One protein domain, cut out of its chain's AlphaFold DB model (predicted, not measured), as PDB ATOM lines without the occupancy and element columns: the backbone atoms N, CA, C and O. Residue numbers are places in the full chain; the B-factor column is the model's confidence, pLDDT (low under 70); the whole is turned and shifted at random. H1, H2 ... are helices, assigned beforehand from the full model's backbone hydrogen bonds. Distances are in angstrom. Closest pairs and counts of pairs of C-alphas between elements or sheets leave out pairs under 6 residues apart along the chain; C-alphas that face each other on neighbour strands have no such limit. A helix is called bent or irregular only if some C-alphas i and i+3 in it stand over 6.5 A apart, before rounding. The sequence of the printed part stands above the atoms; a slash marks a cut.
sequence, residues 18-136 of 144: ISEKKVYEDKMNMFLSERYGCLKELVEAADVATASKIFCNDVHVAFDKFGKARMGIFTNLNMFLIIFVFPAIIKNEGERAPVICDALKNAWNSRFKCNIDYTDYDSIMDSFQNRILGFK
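What this domain is: This is residues 18 to 136 of the 144 residues of an uncharacterized protein of Butyrivibrio sp. X503 (UniProt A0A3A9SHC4). H3, H4 and H5 have their centres at the corners of a triangle: H3 and the long H4 make a narrow V whose tip sticks out with residues 64 to 72, and H5 folds back from H4 as a hairpin and crosses H3. H1, which follows the printed part's first residues, crosses the later half of H4, with the short H2 leading from it to H3, while H6 starts at the later half of H4 and runs out from it as an arm, nearly antiparallel to H1 and close to it at Lys 21 and Phe 128. The printed part has 119 residues with six named helices, in the order H1, H2, H3, H4, H5 and H6, and no named strand; its class is all helix. It is compact, with a radius of gyration of the C-alphas of 15.0 A, and spans 44 by 39 by 26 A.

Where its parts are: H1 comprises residues 21 to 34 and is 20.1 A long, beginning at C-alpha 21 at (31.393, 11.054, -30.485). H2, residues 36 to 43, measures 9.7 A. H3, residues 48 to 64, measures 23.7 A. H4, residues 67 to 92, is the longest helix by residues and measures 35.0 A, from C-alpha 67 at (5.088, -8.559, -22.091), with a kink of 35 degrees near residue 78. H5, residues 94 to 112, measures 27.2 A. H6, residues 121 to 134, measures 19.7 A and ends at C-alpha 134 at (37.943, -0.210, -38.828). H2 is irregular, with C-alphas 38 and 41 7.5 A apart; H4 is irregular, with C-alphas 68 and 71 7.6 A apart; H5 is only just irregular, with C-alphas 95 and 98 7.0 A apart.

How they stand to each other: H4 is the hub and touches H1, H2, H5 and H6. H1 touches it with residues 28 to 32 alone, about perpendicular at 84 degrees; the closest C-alphas, of Met 28 and Phe 84, are 6.3 A apart. H2 and H4 only just touch, with 3 pairs of C-alphas within 8 A, the closest being those of Tyr 36 and Ala 88 at 7.2 A. H4 and H5 form a helical hairpin at a shallow tilt of 11 degrees, opposite ways, and touch through residues 86 to 90 and 97 to 101 alone; the C-alphas of Ile 90 and Ala 97 are closest at 5.0 A. H6 touches H4 with residues 121 to 124 alone, at a steep tilt of 67 degrees; the C-alphas of Pro 87 and Tyr 121 are closest at 4.9 A. H3 touches H5 at a steep tilt of 44 degrees, the same way, with the C-alphas of Ser 52 and Leu 104 closest at 4.9 A. H2 touches H3 at a steep tilt of 52 degrees, with the C-alphas of Leu 42 and Ala 51 closest at 5.4 A. H1 and H6 are close but not clearly touching, with the C-alphas of Lys 21 and Phe 128 closest at 6.1 A. H3 and H6 are apart. In H1 and H3 every O i to N i+4 pair is within hydrogen-bond range; the counts are 17 of 22 in H4, 13 of 15 in H5, 9 of 10 in H6 and 1 of 4 in H2, where 4 of 5 O i to N i+3 pairs are within range.

The domain as a whole: The two C-alphas farthest apart, those of Ala 46 and Lys 136, are 47.8 A from each other. The printed part has no cut. The link from H5 to H6, with 8 residues, is short, and the other links between helices are tight. The mean pLDDT of the printed part is 88.3; residues 65 to 71 and 129 to 136 are under 70.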
ATOM      1  N   ILE A  18      23.327   6.459 -31.375       77.69
ATOM      2  CA  ILE A  18      24.550   7.033 -30.797       77.69
ATOM      3  C   ILE A  18      25.706   6.685 -31.738       77.69
ATOM      4  O   ILE A  18      26.502   5.786 -31.482       77.69
ATOM      5  N   SER A  19      25.743   7.355 -32.889       74.81
ATOM      6  CA  SER A  19      26.721   7.102 -33.956       74.81
ATOM      7  C   SER A  19      27.932   8.033 -33.917       74.81
ATOM      8  O   SER A  19      28.959   7.720 -34.513       74.81
ATOM      9  N   GLU A  20      27.824   9.162 -33.218       84.62
ATOM     10  CA  GLU A  20      28.828  10.224 -33.213       84.62
ATOM     11  C   GLU A  20      29.368  10.486 -31.809       84.62
ATOM     12  O   GLU A  20      28.616  10.522 -30.832       84.62
ATOM     13  N   LYS A  21      30.677  10.755 -31.732       88.50
ATOM     14  CA  LYS A  21      31.393  11.054 -30.485       88.50
ATOM     15  C   LYS A  21      30.732  12.198 -29.707       88.50
ATOM     16  O   LYS A  21      30.516  12.080 -28.505       88.50
ATOM     17  N   LYS A  22      30.360  13.275 -30.409       89.81
ATOM     18  CA  LYS A  22      29.732  14.449 -29.793       89.81
ATOM     19  C   LYS A  22      28.353  14.132 -29.206       89.81
ATOM     20  O   LYS A  22      28.056  14.538 -28.090       89.81
ATOM     21  N   VAL A  23      27.552  13.331 -29.913       89.12
ATOM     22  CA  VAL A  23      26.231  12.890 -29.435       89.12
ATOM     23  C   VAL A  23      26.359  12.039 -28.173       89.12
ATOM     24  O   VAL A  23      25.574  12.208 -27.241       89.12
ATOM     25  N   TYR A  24      27.340  11.132 -28.120       90.62
ATOM     26  CA  TYR A  24      27.588  10.351 -26.908       90.62
ATOM     27  C   TYR A  24      28.005  11.240 -25.733       90.62
ATOM     28  O   TYR A  24      27.446  11.107 -24.647       90.62
ATOM     29  N   GLU A  25      28.937  12.169 -25.956       93.38
ATOM     30  CA  GLU A  25      29.405  13.102 -24.932       93.38
ATOM     31  C   GLU A  25      28.258  13.933 -24.342       93.38
ATOM     32  O   GLU A  25      28.104  13.981 -23.122       93.38
ATOM     33  N   ASP A  26      27.411  14.522 -25.188       92.94
ATOM     34  CA  ASP A  26      26.277  15.339 -24.743       92.94
ATOM     35  C   ASP A  26      25.267  14.508 -23.938       92.94
ATOM     36  O   ASP A  26      24.794  14.936 -22.882       92.94
ATOM     37  N   LYS A  27      24.985  13.275 -24.379       92.12
ATOM     38  CA  LYS A  27      24.096  12.355 -23.655       92.12
ATOM     39  C   LYS A  27      24.685  11.880 -22.329       92.12
ATOM     40  O   LYS A  27      23.948  11.773 -21.353       92.12
ATOM     41  N   MET A  28      25.987  11.598 -22.276       94.12
ATOM     42  CA  MET A  28      26.662  11.223 -21.033       94.12
ATOM     43  C   MET A  28      26.646  12.387 -20.038       94.12
ATOM     44  O   MET A  28      26.327  12.181 -18.872       94.12
ATOM     45  N   ASN A  29      26.917  13.612 -20.491       95.12
ATOM     46  CA  ASN A  29      26.859  14.797 -19.634       95.12
ATOM     47  C   ASN A  29      25.452  15.022 -19.065       95.12
ATOM     48  O   ASN A  29      25.326  15.260 -17.867       95.12
ATOM     49  N   MET A  30      24.405  14.861 -19.881       94.56
ATOM     50  CA  MET A  30      23.017  14.903 -19.402       94.56
ATOM     51  C   MET A  30      22.735  13.799 -18.375       94.56
ATOM     52  O   MET A  30      22.161  14.064 -17.317       94.56
ATOM     53  N   PHE A  31      23.176  12.562 -18.639       95.25
ATOM     54  CA  PHE A  31      23.003  11.460 -17.691       95.25
ATOM     55  C   PHE A  31      23.666  11.776 -16.342       95.25
ATOM     56  O   PHE A  31      23.048  11.601 -15.290       95.25
ATOM     57  N   LEU A  32      24.895  12.297 -16.372       95.62
ATOM     58  CA  LEU A  32      25.633  12.718 -15.185       95.62
ATOM     59  C   LEU A  32      24.912  13.829 -14.413       95.62
ATOM     60  O   LEU A  32      24.802  13.737 -13.191       95.62
ATOM     61  N   SER A  33      24.391  14.849 -15.098       95.81
ATOM     62  CA  SER A  33      23.742  15.988 -14.440       95.81
ATOM     63  C   SER A  33      22.352  15.673 -13.891       95.81
ATOM     64  O   SER A  33      21.978  16.194 -12.843       95.81
ATOM     65  N   GLU A  34      21.567  14.842 -14.579       94.88
ATOM     66  CA  GLU A  34      20.132  14.700 -14.284       94.88
ATOM     67  C   GLU A  34      19.754  13.367 -13.632       94.88
ATOM     68  O   GLU A  34      18.712  13.277 -12.968       94.88
ATOM     69  N   ARG A  35      20.568  12.322 -13.828       94.75
ATOM     70  CA  ARG A  35      20.174  10.931 -13.540       94.75
ATOM     71  C   ARG A  35      21.163  10.170 -12.680       94.75
ATOM     72  O   ARG A  35      20.738   9.276 -11.955       94.75
ATOM     73  N   TYR A  36      22.443  10.536 -12.680       96.25
ATOM     74  CA  TYR A  36      23.441   9.863 -11.847       96.25
ATOM     75  C   TYR A  36      23.084   9.900 -10.356       96.25
ATOM     76  O   TYR A  36      23.225   8.900  -9.658       96.25
ATOM     77  N   GLY A  37      22.492  11.003  -9.882       95.88
ATOM     78  CA  GLY A  37      21.994  11.113  -8.507       95.88
ATOM     79  C   GLY A  37      20.941  10.062  -8.124       95.88
ATOM     80  O   GLY A  37      20.806   9.735  -6.947       95.88
ATOM     81  N   CYS A  38      20.232   9.466  -9.087       96.00
ATOM     82  CA  CYS A  38      19.297   8.368  -8.833       96.00
ATOM     83  C   CYS A  38      20.006   7.041  -8.495       96.00
ATOM     84  O   CYS A  38      19.357   6.119  -8.009       96.00
ATOM     85  N   LEU A  39      21.322   6.940  -8.713       96.62
ATOM     86  CA  LEU A  39      22.147   5.788  -8.332       96.62
ATOM     87  C   LEU A  39      22.717   5.903  -6.913       96.62
ATOM     88  O   LEU A  39      23.425   4.997  -6.481       96.62
ATOM     89  N   LYS A  40      22.399   6.973  -6.172       95.62
ATOM     90  CA  LYS A  40      22.928   7.233  -4.825       95.62
ATOM     91  C   LYS A  40      22.814   6.025  -3.892       95.62
ATOM     92  O   LYS A  40      23.791   5.644  -3.258       95.62
ATOM     93  N   GLU A  41      21.645   5.382  -3.859       95.19
ATOM     94  CA  GLU A  41      21.398   4.206  -3.009       95.19
ATOM     95  C   GLU A  41      22.254   2.985  -3.386       95.19
ATOM     96  O   GLU A  41      22.434   2.095  -2.561       95.19
ATOM     97  N   LEU A  42      22.797   2.935  -4.607       96.69
ATOM     98  CA  LEU A  42      23.736   1.905  -5.048       96.69
ATOM     99  C   LEU A  42      25.181   2.296  -4.719       96.69
ATOM    100  O   LEU A  42      25.914   1.495  -4.142       96.69
ATOM    101  N   VAL A  43      25.595   3.513  -5.085       96.69
ATOM    102  CA  VAL A  43      27.005   3.930  -4.994       96.69
ATOM    103  C   VAL A  43      27.434   4.253  -3.561       96.69
ATOM    104  O   VAL A  43      28.567   3.983  -3.173       96.69
ATOM    105  N   GLU A  44      26.520   4.723  -2.713       95.94
ATOM    106  CA  GLU A  44      26.789   4.993  -1.293       95.94
ATOM    107  C   GLU A  44      26.505   3.784  -0.385       95.94
ATOM    108  O   GLU A  44      26.718   3.854   0.826       95.94
ATOM    109  N   ALA A  45      26.056   2.654  -0.939       96.62
ATOM    110  CA  ALA A  45      25.714   1.477  -0.149       96.62
ATOM    111  C   ALA A  45      26.925   0.913   0.609       96.62
ATOM    112  O   ALA A  45      27.998   0.707   0.038       96.62
ATOM    113  N   ALA A  46      26.723   0.585   1.888       95.56
ATOM    114  CA  ALA A  46      27.681  -0.207   2.659       95.56
ATOM    115  C   ALA A  46      27.709  -1.669   2.175       95.56
ATOM    116  O   ALA A  46      28.777  -2.256   2.031       95.56
ATOM    117  N   ASP A  47      26.533  -2.231   1.869       97.06
ATOM    118  CA  ASP A  47      26.376  -3.538   1.227       97.06
ATOM    119  C   ASP A  47      25.936  -3.357  -0.232       97.06
ATOM    120  O   ASP A  47      24.752  -3.401  -0.587       97.06
ATOM    121  N   VAL A  48      26.935  -3.141  -1.082       97.06
ATOM    122  CA  VAL A  48      26.778  -2.956  -2.529       97.06
ATOM    123  C   VAL A  48      26.146  -4.187  -3.191       97.06
ATOM    124  O   VAL A  48      25.372  -4.046  -4.139       97.06
ATOM    125  N   ALA A  49      26.418  -5.400  -2.695       97.69
ATOM    126  CA  ALA A  49      25.873  -6.627  -3.275       97.69
ATOM    127  C   ALA A  49      24.353  -6.710  -3.072       97.69
ATOM    128  O   ALA A  49      23.619  -7.078  -3.997       97.69
ATOM    129  N   THR A  50      23.866  -6.338  -1.888       97.69
ATOM    130  CA  THR A  50      22.426  -6.255  -1.613       97.69
ATOM    131  C   THR A  50      21.773  -5.119  -2.398       97.69
ATOM    132  O   THR A  50      20.758  -5.355  -3.057       97.69
ATOM    133  N   ALA A  51      22.375  -3.925  -2.421       97.81
ATOM    134  CA  ALA A  51      21.868  -2.795  -3.207       97.81
ATOM    135  C   ALA A  51      21.772  -3.123  -4.710       97.81
ATOM    136  O   ALA A  51      20.749  -2.850  -5.337       97.81
ATOM    137  N   SER A  52      22.770  -3.814  -5.269       98.06
ATOM    138  CA  SER A  52      22.770  -4.280  -6.665       98.06
ATOM    139  C   SER A  52      21.608  -5.230  -6.961       98.06
ATOM    140  O   SER A  52      20.940  -5.105  -7.986       98.06
ATOM    141  N   LYS A  53      21.315  -6.171  -6.052       97.81
ATOM    142  CA  LYS A  53      20.175  -7.092  -6.210       97.81
ATOM    143  C   LYS A  53      18.840  -6.351  -6.171       97.81
ATOM    144  O   LYS A  53      17.950  -6.685  -6.954       97.81
ATOM    145  N   ILE A  54      18.701  -5.365  -5.282       97.38
ATOM    146  CA  ILE A  54      17.504  -4.516  -5.198       97.38
ATOM    147  C   ILE A  54      17.338  -3.735  -6.502       97.38
ATOM    148  O   ILE A  54      16.281  -3.829  -7.117       97.38
ATOM    149  N   PHE A  55      18.400  -3.088  -6.991       97.44
ATOM    150  CA  PHE A  55      18.397  -2.378  -8.271       97.44
ATOM    151  C   PHE A  55      17.916  -3.272  -9.423       97.44
ATOM    152  O   PHE A  55      16.971  -2.929 -10.131       97.44
ATOM    153  N   CYS A  56      18.506  -4.460  -9.588       96.00
ATOM    154  CA  CYS A  56      18.105  -5.392 -10.645       96.00
ATOM    155  C   CYS A  56      16.650  -5.866 -10.498       96.00
ATOM    156  O   CYS A  56      15.968  -6.089 -11.502       96.00
ATOM    157  N   ASN A  57      16.160  -6.033  -9.268       94.75
ATOM    158  CA  ASN A  57      14.768  -6.394  -9.018       94.75
ATOM    159  C   ASN A  57      13.807  -5.257  -9.363       94.75
ATOM    160  O   ASN A  57      12.804  -5.525 -10.022       94.75
ATOM    161  N   ASP A  58      14.126  -4.021  -8.993       94.50
ATOM    162  CA  ASP A  58      13.319  -2.850  -9.337       94.50
ATOM    163  C   ASP A  58      13.268  -2.658 -10.857       94.50
ATOM    164  O   ASP A  58      12.190  -2.439 -11.416       94.50
ATOM    165  N   VAL A  59      14.400  -2.842 -11.551       93.44
ATOM    166  CA  VAL A  59      14.443  -2.845 -13.022       93.44
ATOM    167  C   VAL A  59      13.541  -3.924 -13.592       93.44
ATOM    168  O   VAL A  59      12.728  -3.648 -14.476       93.44
ATOM    169  N   HIS A  60      13.645  -5.153 -13.082       90.50
ATOM    170  CA  HIS A  60      12.772  -6.228 -13.527       90.50
ATOM    171  C   HIS A  60      11.305  -5.841 -13.319       90.50
ATOM    172  O   HIS A  60      10.535  -5.924 -14.261       90.50
ATOM    173  N   VAL A  61      10.897  -5.376 -12.138       90.12
ATOM    174  CA  VAL A  61       9.498  -5.003 -11.856       90.12
ATOM    175  C   VAL A  61       9.003  -3.870 -12.763       90.12
ATOM    176  O   VAL A  61       7.867  -3.926 -13.243       90.12
ATOM    177  N   ALA A  62       9.834  -2.862 -13.026       89.12
ATOM    178  CA  ALA A  62       9.482  -1.746 -13.899       89.12
ATOM    179  C   ALA A  62       9.257  -2.199 -15.350       89.12
ATOM    180  O   ALA A  62       8.288  -1.774 -15.984       89.12
ATOM    181  N   PHE A  63      10.112  -3.094 -15.856       83.81
ATOM    182  CA  PHE A  63      10.100  -3.509 -17.260       83.81
ATOM    183  C   PHE A  63       9.383  -4.846 -17.540       83.81
ATOM    184  O   PHE A  63       9.112  -5.167 -18.699       83.81
ATOM    185  N   ASP A  64       8.983  -5.608 -16.521       78.75
ATOM    186  CA  ASP A  64       8.214  -6.856 -16.685       78.75
ATOM    187  C   ASP A  64       6.780  -6.592 -17.176       78.75
ATOM    188  O   ASP A  64       6.165  -7.432 -17.832       78.75
ATOM    189  N   LYS A  65       6.275  -5.368 -16.971       68.88
ATOM    190  CA  LYS A  65       4.956  -4.917 -17.444       68.88
ATOM    191  C   LYS A  65       4.817  -4.887 -18.978       68.88
ATOM    192  O   LYS A  65       3.700  -4.761 -19.471       68.88
ATOM    193  N   PHE A  66       5.908  -5.024 -19.742       62.38
ATOM    194  CA  PHE A  66       5.917  -4.868 -21.208       62.38
ATOM    195  C   PHE A  66       5.748  -6.172 -22.025       62.38
ATOM    196  O   PHE A  66       5.772  -6.135 -23.259       62.38
ATOM    197  N   GLY A  67       5.523  -7.332 -21.394       64.50
ATOM    198  CA  GLY A  67       5.088  -8.559 -22.091       64.50
ATOM    199  C   GLY A  67       5.994  -9.018 -23.257       64.50
ATOM    200  O   GLY A  67       7.204  -9.156 -23.098       64.50
ATOM    201  N   LYS A  68       5.424  -9.292 -24.448       49.34
ATOM    202  CA  LYS A  68       6.139  -9.845 -25.631       49.34
ATOM    203  C   LYS A  68       7.165  -8.897 -26.283       49.34
ATOM    204  O   LYS A  68       7.976  -9.365 -27.075       49.34
ATOM    205  N   ALA A  69       7.208  -7.614 -25.912       54.72
ATOM    206  CA  ALA A  69       8.284  -6.689 -26.307       54.72
ATOM    207  C   ALA A  69       9.618  -6.940 -25.551       54.72
ATOM    208  O   ALA A  69      10.599  -6.221 -25.745       54.72
ATOM    209  N   ARG A  70       9.657  -7.988 -24.710       63.62
ATOM    210  CA  ARG A  70      10.720  -8.367 -23.761       63.62
ATOM    211  C   ARG A  70      12.149  -8.397 -24.305       63.62
ATOM    212  O   ARG A  70      13.055  -7.929 -23.631       63.62
ATOM    213  N   MET A  71      12.376  -8.984 -25.479       63.47
ATOM    214  CA  MET A  71      13.748  -9.235 -25.951       63.47
ATOM    215  C   MET A  71      14.463  -7.936 -26.340       63.47
ATOM    216  O   MET A  71      15.589  -7.699 -25.915       63.47
ATOM    217  N   GLY A  72      13.792  -7.069 -27.107       72.25
ATOM    218  CA  GLY A  72      14.387  -5.816 -27.578       72.25
ATOM    219  C   GLY A  72      14.688  -4.838 -26.443       72.25
ATOM    220  O   GLY A  72      15.735  -4.195 -26.449       72.25
ATOM    221  N   ILE A  73      13.809  -4.766 -25.436       81.06
ATOM    222  CA  ILE A  73      14.014  -3.862 -24.302       81.06
ATOM    223  C   ILE A  73      15.198  -4.301 -23.433       81.06
ATOM    224  O   ILE A  73      16.017  -3.458 -23.090       81.06
ATOM    225  N   PHE A  74      15.370  -5.599 -23.151       82.75
ATOM    226  CA  PHE A  74      16.508  -6.064 -22.347       82.75
ATOM    227  C   PHE A  74      17.850  -5.873 -23.049       82.75
ATOM    228  O   PHE A  74      18.821  -5.499 -22.395       82.75
ATOM    229  N   THR A  75      17.909  -6.035 -24.372       84.62
ATOM    230  CA  THR A  75      19.113  -5.689 -25.141       84.62
ATOM    231  C   THR A  75      19.455  -4.206 -25.002       84.62
ATOM    232  O   THR A  75      20.607  -3.868 -24.733       84.62
ATOM    233  N   ASN A  76      18.463  -3.317 -25.107       86.56
ATOM    234  CA  ASN A  76      18.691  -1.882 -24.939       86.56
ATOM    235  C   ASN A  76      19.100  -1.525 -23.499       86.56
ATOM    236  O   ASN A  76      19.975  -0.685 -23.316       86.56
ATOM    237  N   LEU A  77      18.524  -2.180 -22.486       91.06
ATOM    238  CA  LEU A  77      18.909  -1.991 -21.082       91.06
ATOM    239  C   LEU A  77      20.351  -2.447 -20.825       91.06
ATOM    240  O   LEU A  77      21.118  -1.705 -20.219       91.06
ATOM    241  N   ASN A  78      20.748  -3.614 -21.344       91.88
ATOM    242  CA  ASN A  78      22.128  -4.099 -21.272       91.88
ATOM    243  C   ASN A  78      23.100  -3.072 -21.866       91.88
ATOM    244  O   ASN A  78      24.079  -2.697 -21.229       91.88
ATOM    245  N   MET A  79      22.801  -2.574 -23.069       88.94
ATOM    246  CA  MET A  79      23.616  -1.551 -23.728       88.94
ATOM    247  C   MET A  79      23.666  -0.250 -22.921       88.94
ATOM    248  O   MET A  79      24.727   0.357 -22.800       88.94
ATOM    249  N   PHE A  80      22.541   0.161 -22.335       92.50
ATOM    250  CA  PHE A  80      22.464   1.361 -21.509       92.50
ATOM    251  C   PHE A  80      23.356   1.259 -20.265       92.50
ATOM    252  O   PHE A  80      24.038   2.227 -19.928       92.50
ATOM    253  N   LEU A  81      23.418   0.089 -19.614       94.81
ATOM    254  CA  LEU A  81      24.346  -0.129 -18.502       94.81
ATOM    255  C   LEU A  81      25.798   0.072 -18.939       94.81
ATOM    256  O   LEU A  81      26.530   0.827 -18.303       94.81
ATOM    257  N   ILE A  82      26.188  -0.584 -20.033       93.00
ATOM    258  CA  ILE A  82      27.560  -0.573 -20.559       93.00
ATOM    259  C   ILE A  82      27.999   0.842 -20.941       93.00
ATOM    260  O   ILE A  82      29.160   1.186 -20.759       93.00
ATOM    261  N   ILE A  83      27.082   1.661 -21.460       91.38
ATOM    262  CA  ILE A  83      27.432   2.928 -22.111       91.38
ATOM    263  C   ILE A  83      27.175   4.154 -21.239       91.38
ATOM    264  O   ILE A  83      27.853   5.169 -21.418       91.38
ATOM    265  N   PHE A  84      26.261   4.069 -20.272       94.25
ATOM    266  CA  PHE A  84      25.944   5.179 -19.373       94.25
ATOM    267  C   PHE A  84      26.213   4.850 -17.910       94.25
ATOM    268  O   PHE A  84      26.993   5.550 -17.272       94.25
ATOM    269  N   VAL A  85      25.619   3.780 -17.376       96.69
ATOM    270  CA  VAL A  85      25.656   3.506 -15.928       96.69
ATOM    271  C   VAL A  85      27.071   3.181 -15.449       96.69
ATOM    272  O   VAL A  85      27.577   3.860 -14.558       96.69
ATOM    273  N   PHE A  86      27.732   2.182 -16.039       97.69
ATOM    274  CA  PHE A  86      29.071   1.790 -15.597       97.69
ATOM    275  C   PHE A  86      30.128   2.872 -15.842       97.69
ATOM    276  O   PHE A  86      30.856   3.180 -14.899       97.69
ATOM    277  N   PRO A  87      30.201   3.520 -17.022       96.69
ATOM    278  CA  PRO A  87      31.165   4.595 -17.224       96.69
ATOM    279  C   PRO A  87      30.937   5.774 -16.275       96.69
ATOM    280  O   PRO A  87      31.903   6.375 -15.813       96.69
ATOM    281  N   ALA A  88      29.680   6.091 -15.938       97.44
ATOM    282  CA  ALA A  88      29.379   7.126 -14.956       97.44
ATOM    283  C   ALA A  88      29.859   6.738 -13.549       97.44
ATOM    284  O   ALA A  88      30.467   7.570 -12.879       97.44
ATOM    285  N   ILE A  89      29.661   5.487 -13.120       98.12
ATOM    286  CA  ILE A  89      30.183   4.990 -11.834       98.12
ATOM    287  C   ILE A  89      31.714   5.061 -11.816       98.12
ATOM    288  O   ILE A  89      32.294   5.615 -10.885       98.12
ATOM    289  N   ILE A  90      32.380   4.573 -12.868       97.50
ATOM    290  CA  ILE A  90      33.848   4.598 -12.974       97.50
ATOM    291  C   ILE A  90      34.388   6.028 -12.918       97.50
ATOM    292  O   ILE A  90      35.390   6.284 -12.252       97.50
ATOM    293  N   LYS A  91      33.700   6.976 -13.558       95.50
ATOM    294  CA  LYS A  91      34.102   8.384 -13.586       95.50
ATOM    295  C   LYS A  91      33.981   9.084 -12.226       95.50
ATOM    296  O   LYS A  91      34.749  10.009 -11.979       95.50
ATOM    297  N   ASN A  92      33.029   8.692 -11.374       97.12
ATOM    298  CA  ASN A  92      32.684   9.456 -10.166       97.12
ATOM    299  C   ASN A  92      33.064   8.772  -8.845       97.12
ATOM    300  O   ASN A  92      33.289   9.470  -7.862       97.12
ATOM    301  N   GLU A  93      33.175   7.442  -8.802       96.94
ATOM    302  CA  GLU A  93      33.354   6.706  -7.537       96.94
ATOM    303  C   GLU A  93      34.811   6.328  -7.226       96.94
ATOM    304  O   GLU A  93      35.088   5.707  -6.195       96.94
ATOM    305  N   GLY A  94      35.757   6.691  -8.100       93.31
ATOM    306  CA  GLY A  94      37.192   6.482  -7.890       93.31
ATOM    307  C   GLY A  94      37.530   5.036  -7.514       93.31
ATOM    308  O   GLY A  94      37.148   4.094  -8.205       93.31
ATOM    309  N   GLU A  95      38.217   4.845  -6.384       94.94
ATOM    310  CA  GLU A  95      38.634   3.521  -5.895       94.94
ATOM    311  C   GLU A  95      37.467   2.578  -5.559       94.94
ATOM    312  O   GLU A  95      37.646   1.360  -5.552       94.94
ATOM    313  N   ARG A  96      36.259   3.102  -5.304       95.19
ATOM    314  CA  ARG A  96      35.073   2.269  -5.043       95.19
ATOM    315  C   ARG A  96      34.413   1.762  -6.323       95.19
ATOM    316  O   ARG A  96      33.606   0.835  -6.251       95.19
ATOM    317  N   ALA A  97      34.744   2.318  -7.487       97.25
ATOM    318  CA  ALA A  97      34.091   1.939  -8.732       97.25
ATOM    319  C   ALA A  97      34.184   0.433  -9.052       97.25
ATOM    320  O   ALA A  97      33.140  -0.140  -9.363       97.25
ATOM    321  N   PRO A  98      35.342  -0.257  -8.924       97.69
ATOM    322  CA  PRO A  98      35.430  -1.681  -9.255       97.69
ATOM    323  C   PRO A  98      34.472  -2.551  -8.436       97.69
ATOM    324  O   PRO A  98      33.747  -3.362  -9.004       97.69
ATOM    325  N   VAL A  99      34.387  -2.333  -7.115       98.12
ATOM    326  CA  VAL A  99      33.490  -3.124  -6.253       98.12
ATOM    327  C   VAL A  99      32.012  -2.879  -6.580       98.12
ATOM    328  O   VAL A  99      31.216  -3.819  -6.544       98.12
ATOM    329  N   ILE A 100      31.645  -1.649  -6.955       98.38
ATOM    330  CA  ILE A 100      30.284  -1.305  -7.393       98.38
ATOM    331  C   ILE A 100      29.966  -1.956  -8.738       98.38
ATOM    332  O   ILE A 100      28.939  -2.628  -8.870       98.38
ATOM    333  N   CYS A 101      30.846  -1.794  -9.723       98.31
ATOM    334  CA  CYS A 101      30.653  -2.324 -11.065       98.31
ATOM    335  C   CYS A 101      30.590  -3.856 -11.070       98.31
ATOM    336  O   CYS A 101      29.689  -4.416 -11.693       98.31
ATOM    337  N   ASP A 102      31.470  -4.542 -10.336       98.50
ATOM    338  CA  ASP A 102      31.455  -6.004 -10.250       98.50
ATOM    339  C   ASP A 102      30.198  -6.531  -9.555       98.50
ATOM    340  O   ASP A 102      29.563  -7.465 -10.052       98.50
ATOM    341  N   ALA A 103      29.792  -5.926  -8.435       98.50
ATOM    342  CA  ALA A 103      28.573  -6.323  -7.738       98.50
ATOM    343  C   ALA A 103      27.327  -6.131  -8.619       98.50
ATOM    344  O   ALA A 103      26.507  -7.052  -8.728       98.50
ATOM    345  N   LEU A 104      27.216  -4.982  -9.295       98.56
ATOM    346  CA  LEU A 104      26.105  -4.682 -10.194       98.56
ATOM    347  C   LEU A 104      26.097  -5.612 -11.412       98.56
ATOM    348  O   LEU A 104      25.059  -6.204 -11.708       98.56
ATOM    349  N   LYS A 105      27.241  -5.801 -12.081       98.31
ATOM    350  CA  LYS A 105      27.400  -6.730 -13.212       98.31
ATOM    351  C   LYS A 105      26.964  -8.142 -12.832       98.31
ATOM    352  O   LYS A 105      26.160  -8.751 -13.534       98.31
ATOM    353  N   ASN A 106      27.458  -8.654 -11.707       98.25
ATOM    354  CA  ASN A 106      27.159 -10.012 -11.257       98.25
ATOM    355  C   ASN A 106      25.673 -10.179 -10.910       98.25
ATOM    356  O   ASN A 106      25.050 -11.164 -11.319       98.25
ATOM    357  N   ALA A 107      25.081  -9.210 -10.205       98.06
ATOM    358  CA  ALA A 107      23.651  -9.213  -9.907       98.06
ATOM    359  C   ALA A 107      22.803  -9.151 -11.188       98.06
ATOM    360  O   ALA A 107      21.826  -9.892 -11.316       98.06
ATOM    361  N   TRP A 108      23.206  -8.325 -12.155       97.38
ATOM    362  CA  TRP A 108      22.516  -8.152 -13.428       97.38
ATOM    363  C   TRP A 108      22.553  -9.422 -14.284       97.38
ATOM    364  O   TRP A 108      21.498  -9.936 -14.665       97.38
ATOM    365  N   ASN A 109      23.747  -9.977 -14.510       95.75
ATOM    366  CA  ASN A 109      23.948 -11.218 -15.264       95.75
ATOM    367  C   ASN A 109      23.151 -12.379 -14.658       95.75
ATOM    368  O   ASN A 109      22.487 -13.128 -15.378       95.75
ATOM    369  N   SER A 110      23.133 -12.481 -13.325       95.81
ATOM    370  CA  SER A 110      22.331 -13.475 -12.609       95.81
ATOM    371  C   SER A 110      20.825 -13.250 -12.791       95.81
ATOM    372  O   SER A 110      20.093 -14.188 -13.121       95.81
ATOM    373  N   ARG A 111      20.340 -12.010 -12.618       94.00
ATOM    374  CA  ARG A 111      18.903 -11.697 -12.643       94.00
ATOM    375  C   ARG A 111      18.286 -11.839 -14.030       94.00
ATOM    376  O   ARG A 111      17.169 -12.352 -14.138       94.00
ATOM    377  N   PHE A 112      18.992 -11.384 -15.060       90.69
ATOM    378  CA  PHE A 112      18.503 -11.332 -16.439       90.69
ATOM    379  C   PHE A 112      19.034 -12.467 -17.320       90.69
ATOM    380  O   PHE A 112      18.656 -12.546 -18.487       90.69
ATOM    381  N   LYS A 113      19.844 -13.380 -16.761       90.38
ATOM    382  CA  LYS A 113      20.447 -14.522 -17.473       90.38
ATOM    383  C   LYS A 113      21.201 -14.076 -18.732       90.38
ATOM    384  O   LYS A 113      21.012 -14.635 -19.811       90.38
ATOM    385  N   CYS A 114      22.028 -13.047 -18.585       90.31
ATOM    386  CA  CYS A 114      22.877 -12.503 -19.642       90.31
ATOM    387  C   CYS A 114      24.356 -12.545 -19.228       90.31
ATOM    388  O   CYS A 114      24.691 -12.999 -18.135       90.31
ATOM    389  N   ASN A 115      25.238 -12.122 -20.133       93.06
ATOM    390  CA  ASN A 115      26.676 -12.055 -19.896       93.06
ATOM    391  C   ASN A 115      27.221 -10.723 -20.419       93.06
ATOM    392  O   ASN A 115      27.773 -10.658 -21.517       93.06
ATOM    393  N   ILE A 116      26.970  -9.649 -19.673       93.06
ATOM    394  CA  ILE A 116      27.560  -8.334 -19.929       93.06
ATOM    395  C   ILE A 116      28.833  -8.156 -19.106       93.06
ATOM    396  O   ILE A 116      28.958  -8.714 -18.013       93.06
ATOM    397  N   ASP A 117      29.734  -7.328 -19.621       94.44
ATOM    398  CA  ASP A 117      30.843  -6.745 -18.867       94.44
ATOM    399  C   ASP A 117      30.755  -5.217 -18.932       94.44
ATOM    400  O   ASP A 117      29.864  -4.682 -19.597       94.44
ATOM    401  N   TYR A 118      31.641  -4.510 -18.241       93.94
ATOM    402  CA  TYR A 118      31.646  -3.051 -18.217       93.94
ATOM    403  C   TYR A 118      32.922  -2.447 -18.800       93.94
ATOM    404  O   TYR A 118      33.963  -3.088 -18.897       93.94
ATOM    405  N   THR A 119      32.824  -1.179 -19.184       93.44
ATOM    406  CA  THR A 119      33.923  -0.382 -19.731       93.44
ATOM    407  C   THR A 119      33.855   1.030 -19.157       93.44
ATOM    408  O   THR A 119      32.808   1.450 -18.658       93.44
ATOM    409  N   ASP A 120      34.959   1.766 -19.228       93.31
ATOM    410  CA  ASP A 120      35.005   3.186 -18.885       93.31
ATOM    411  C   ASP A 120      34.639   4.096 -20.074       93.31
ATOM    412  O   ASP A 120      34.449   3.654 -21.212       93.31
ATOM    413  N   TYR A 121      34.501   5.387 -19.773       92.50
ATOM    414  CA  TYR A 121      34.110   6.423 -20.727       92.50
ATOM    415  C   TYR A 121      35.152   6.633 -21.830       92.50
ATOM    416  O   TYR A 121      34.777   6.789 -22.994       92.50
ATOM    417  N   ASP A 122      36.440   6.622 -21.485       91.50
ATOM    418  CA  ASP A 122      37.523   6.894 -22.433       91.50
ATOM    419  C   ASP A 122      37.623   5.769 -23.470       91.50
ATOM    420  O   ASP A 122      37.654   6.025 -24.673       91.50
ATOM    421  N   SER A 123      37.497   4.518 -23.028       91.50
ATOM    422  CA  SER A 123      37.426   3.336 -23.887       91.50
ATOM    423  C   SER A 123      36.245   3.399 -24.863       91.50
ATOM    424  O   SER A 123      36.376   3.045 -26.040       91.50
ATOM    425  N   ILE A 124      35.083   3.901 -24.422       90.06
ATOM    426  CA  ILE A 124      33.942   4.130 -25.322       90.06
ATOM    427  C   ILE A 124      34.270   5.238 -26.327       90.06
ATOM    428  O   ILE A 124      34.023   5.065 -27.523       90.06
ATOM    429  N   MET A 125      34.839   6.357 -25.876       89.06
ATOM    430  CA  MET A 125      35.214   7.483 -26.739       89.06
ATOM    431  C   MET A 125      36.220   7.079 -27.822       89.06
ATOM    432  O   MET A 125      36.079   7.501 -28.977       89.06
ATOM    433  N   ASP A 126      37.176   6.220 -27.483       86.81
ATOM    434  CA  ASP A 126      38.164   5.673 -28.412       86.81
ATOM    435  C   ASP A 126      37.533   4.674 -29.391       86.81
ATOM    436  O   ASP A 126      37.894   4.623 -30.571       86.81
ATOM    437  N   SER A 127      36.505   3.933 -28.963       83.69
ATOM    438  CA  SER A 127      35.776   3.009 -29.842       83.69
ATOM    439  C   SER A 127      35.099   3.711 -31.034       83.69
ATOM    440  O   SER A 127      35.036   3.140 -32.126       83.69
ATOM    441  N   PHE A 128      34.660   4.968 -30.882       80.50
ATOM    442  CA  PHE A 128      34.119   5.765 -31.995       80.50
ATOM    443  C   PHE A 128      35.188   6.079 -33.048       80.50
ATOM    444  O   PHE A 128      34.902   6.045 -34.247       80.50
ATOM    445  N   GLN A 129      36.426   6.337 -32.620       62.41
ATOM    446  CA  GLN A 129      37.556   6.563 -33.526       62.41
ATOM    447  C   GLN A 129      37.955   5.264 -34.231       62.41
ATOM    448  O   GLN A 129      38.150   5.242 -35.448       62.41
ATOM    449  N   ASN A 130      37.975   4.155 -33.490       61.59
ATOM    450  CA  ASN A 130      38.265   2.834 -34.038       61.59
ATOM    451  C   ASN A 130      37.184   2.352 -35.013       61.59
ATOM    452  O   ASN A 130      37.514   1.669 -35.975       61.59
ATOM    453  N   ARG A 131      35.916   2.759 -34.859       55.72
ATOM    454  CA  ARG A 131      34.864   2.493 -35.856       55.72
ATOM    455  C   ARG A 131      35.128   3.216 -37.186       55.72
ATOM    456  O   ARG A 131      34.843   2.657 -38.239       55.72
ATOM    457  N   ILE A 132      35.715   4.416 -37.155       47.22
ATOM    458  CA  ILE A 132      36.129   5.171 -38.355       47.22
ATOM    459  C   ILE A 132      37.387   4.550 -38.995       47.22
ATOM    460  O   ILE A 132      37.502   4.517 -40.221       47.22
ATOM    461  N   LEU A 133      38.305   3.998 -38.193       44.22
ATOM    462  CA  LEU A 133      39.526   3.336 -38.681       44.22
ATOM    463  C   LEU A 133      39.315   1.863 -39.096       44.22
ATOM    464  O   LEU A 133      40.016   1.368 -39.978       44.22
ATOM    465  N   GLY A 134      38.314   1.181 -38.536       42.28
ATOM    466  CA  GLY A 134      37.943  -0.210 -38.828       42.28
ATOM    467  C   GLY A 134      37.308  -0.413 -40.207       42.28
ATOM    468  O   GLY A 134      37.393  -1.504 -40.761       42.28
ATOM    469  N   PHE A 135      36.791   0.644 -40.845       42.16
ATOM    470  CA  PHE A 135      36.434   0.596 -42.272       42.16
ATOM    471  C   PHE A 135      37.654   0.505 -43.203       42.16
ATOM    472  O   PHE A 135      37.486   0.283 -44.402       42.16
ATOM    473  N   LYS A 136      38.885   0.649 -42.687       42.91
ATOM    474  CA  LYS A 136      40.114   0.479 -43.478       42.91
ATOM    475  C   LYS A 136      40.995  -0.699 -43.075       42.91
ATOM    476  O   LYS A 136      42.017  -0.903 -43.730       42.91
TER     477      LYS A 136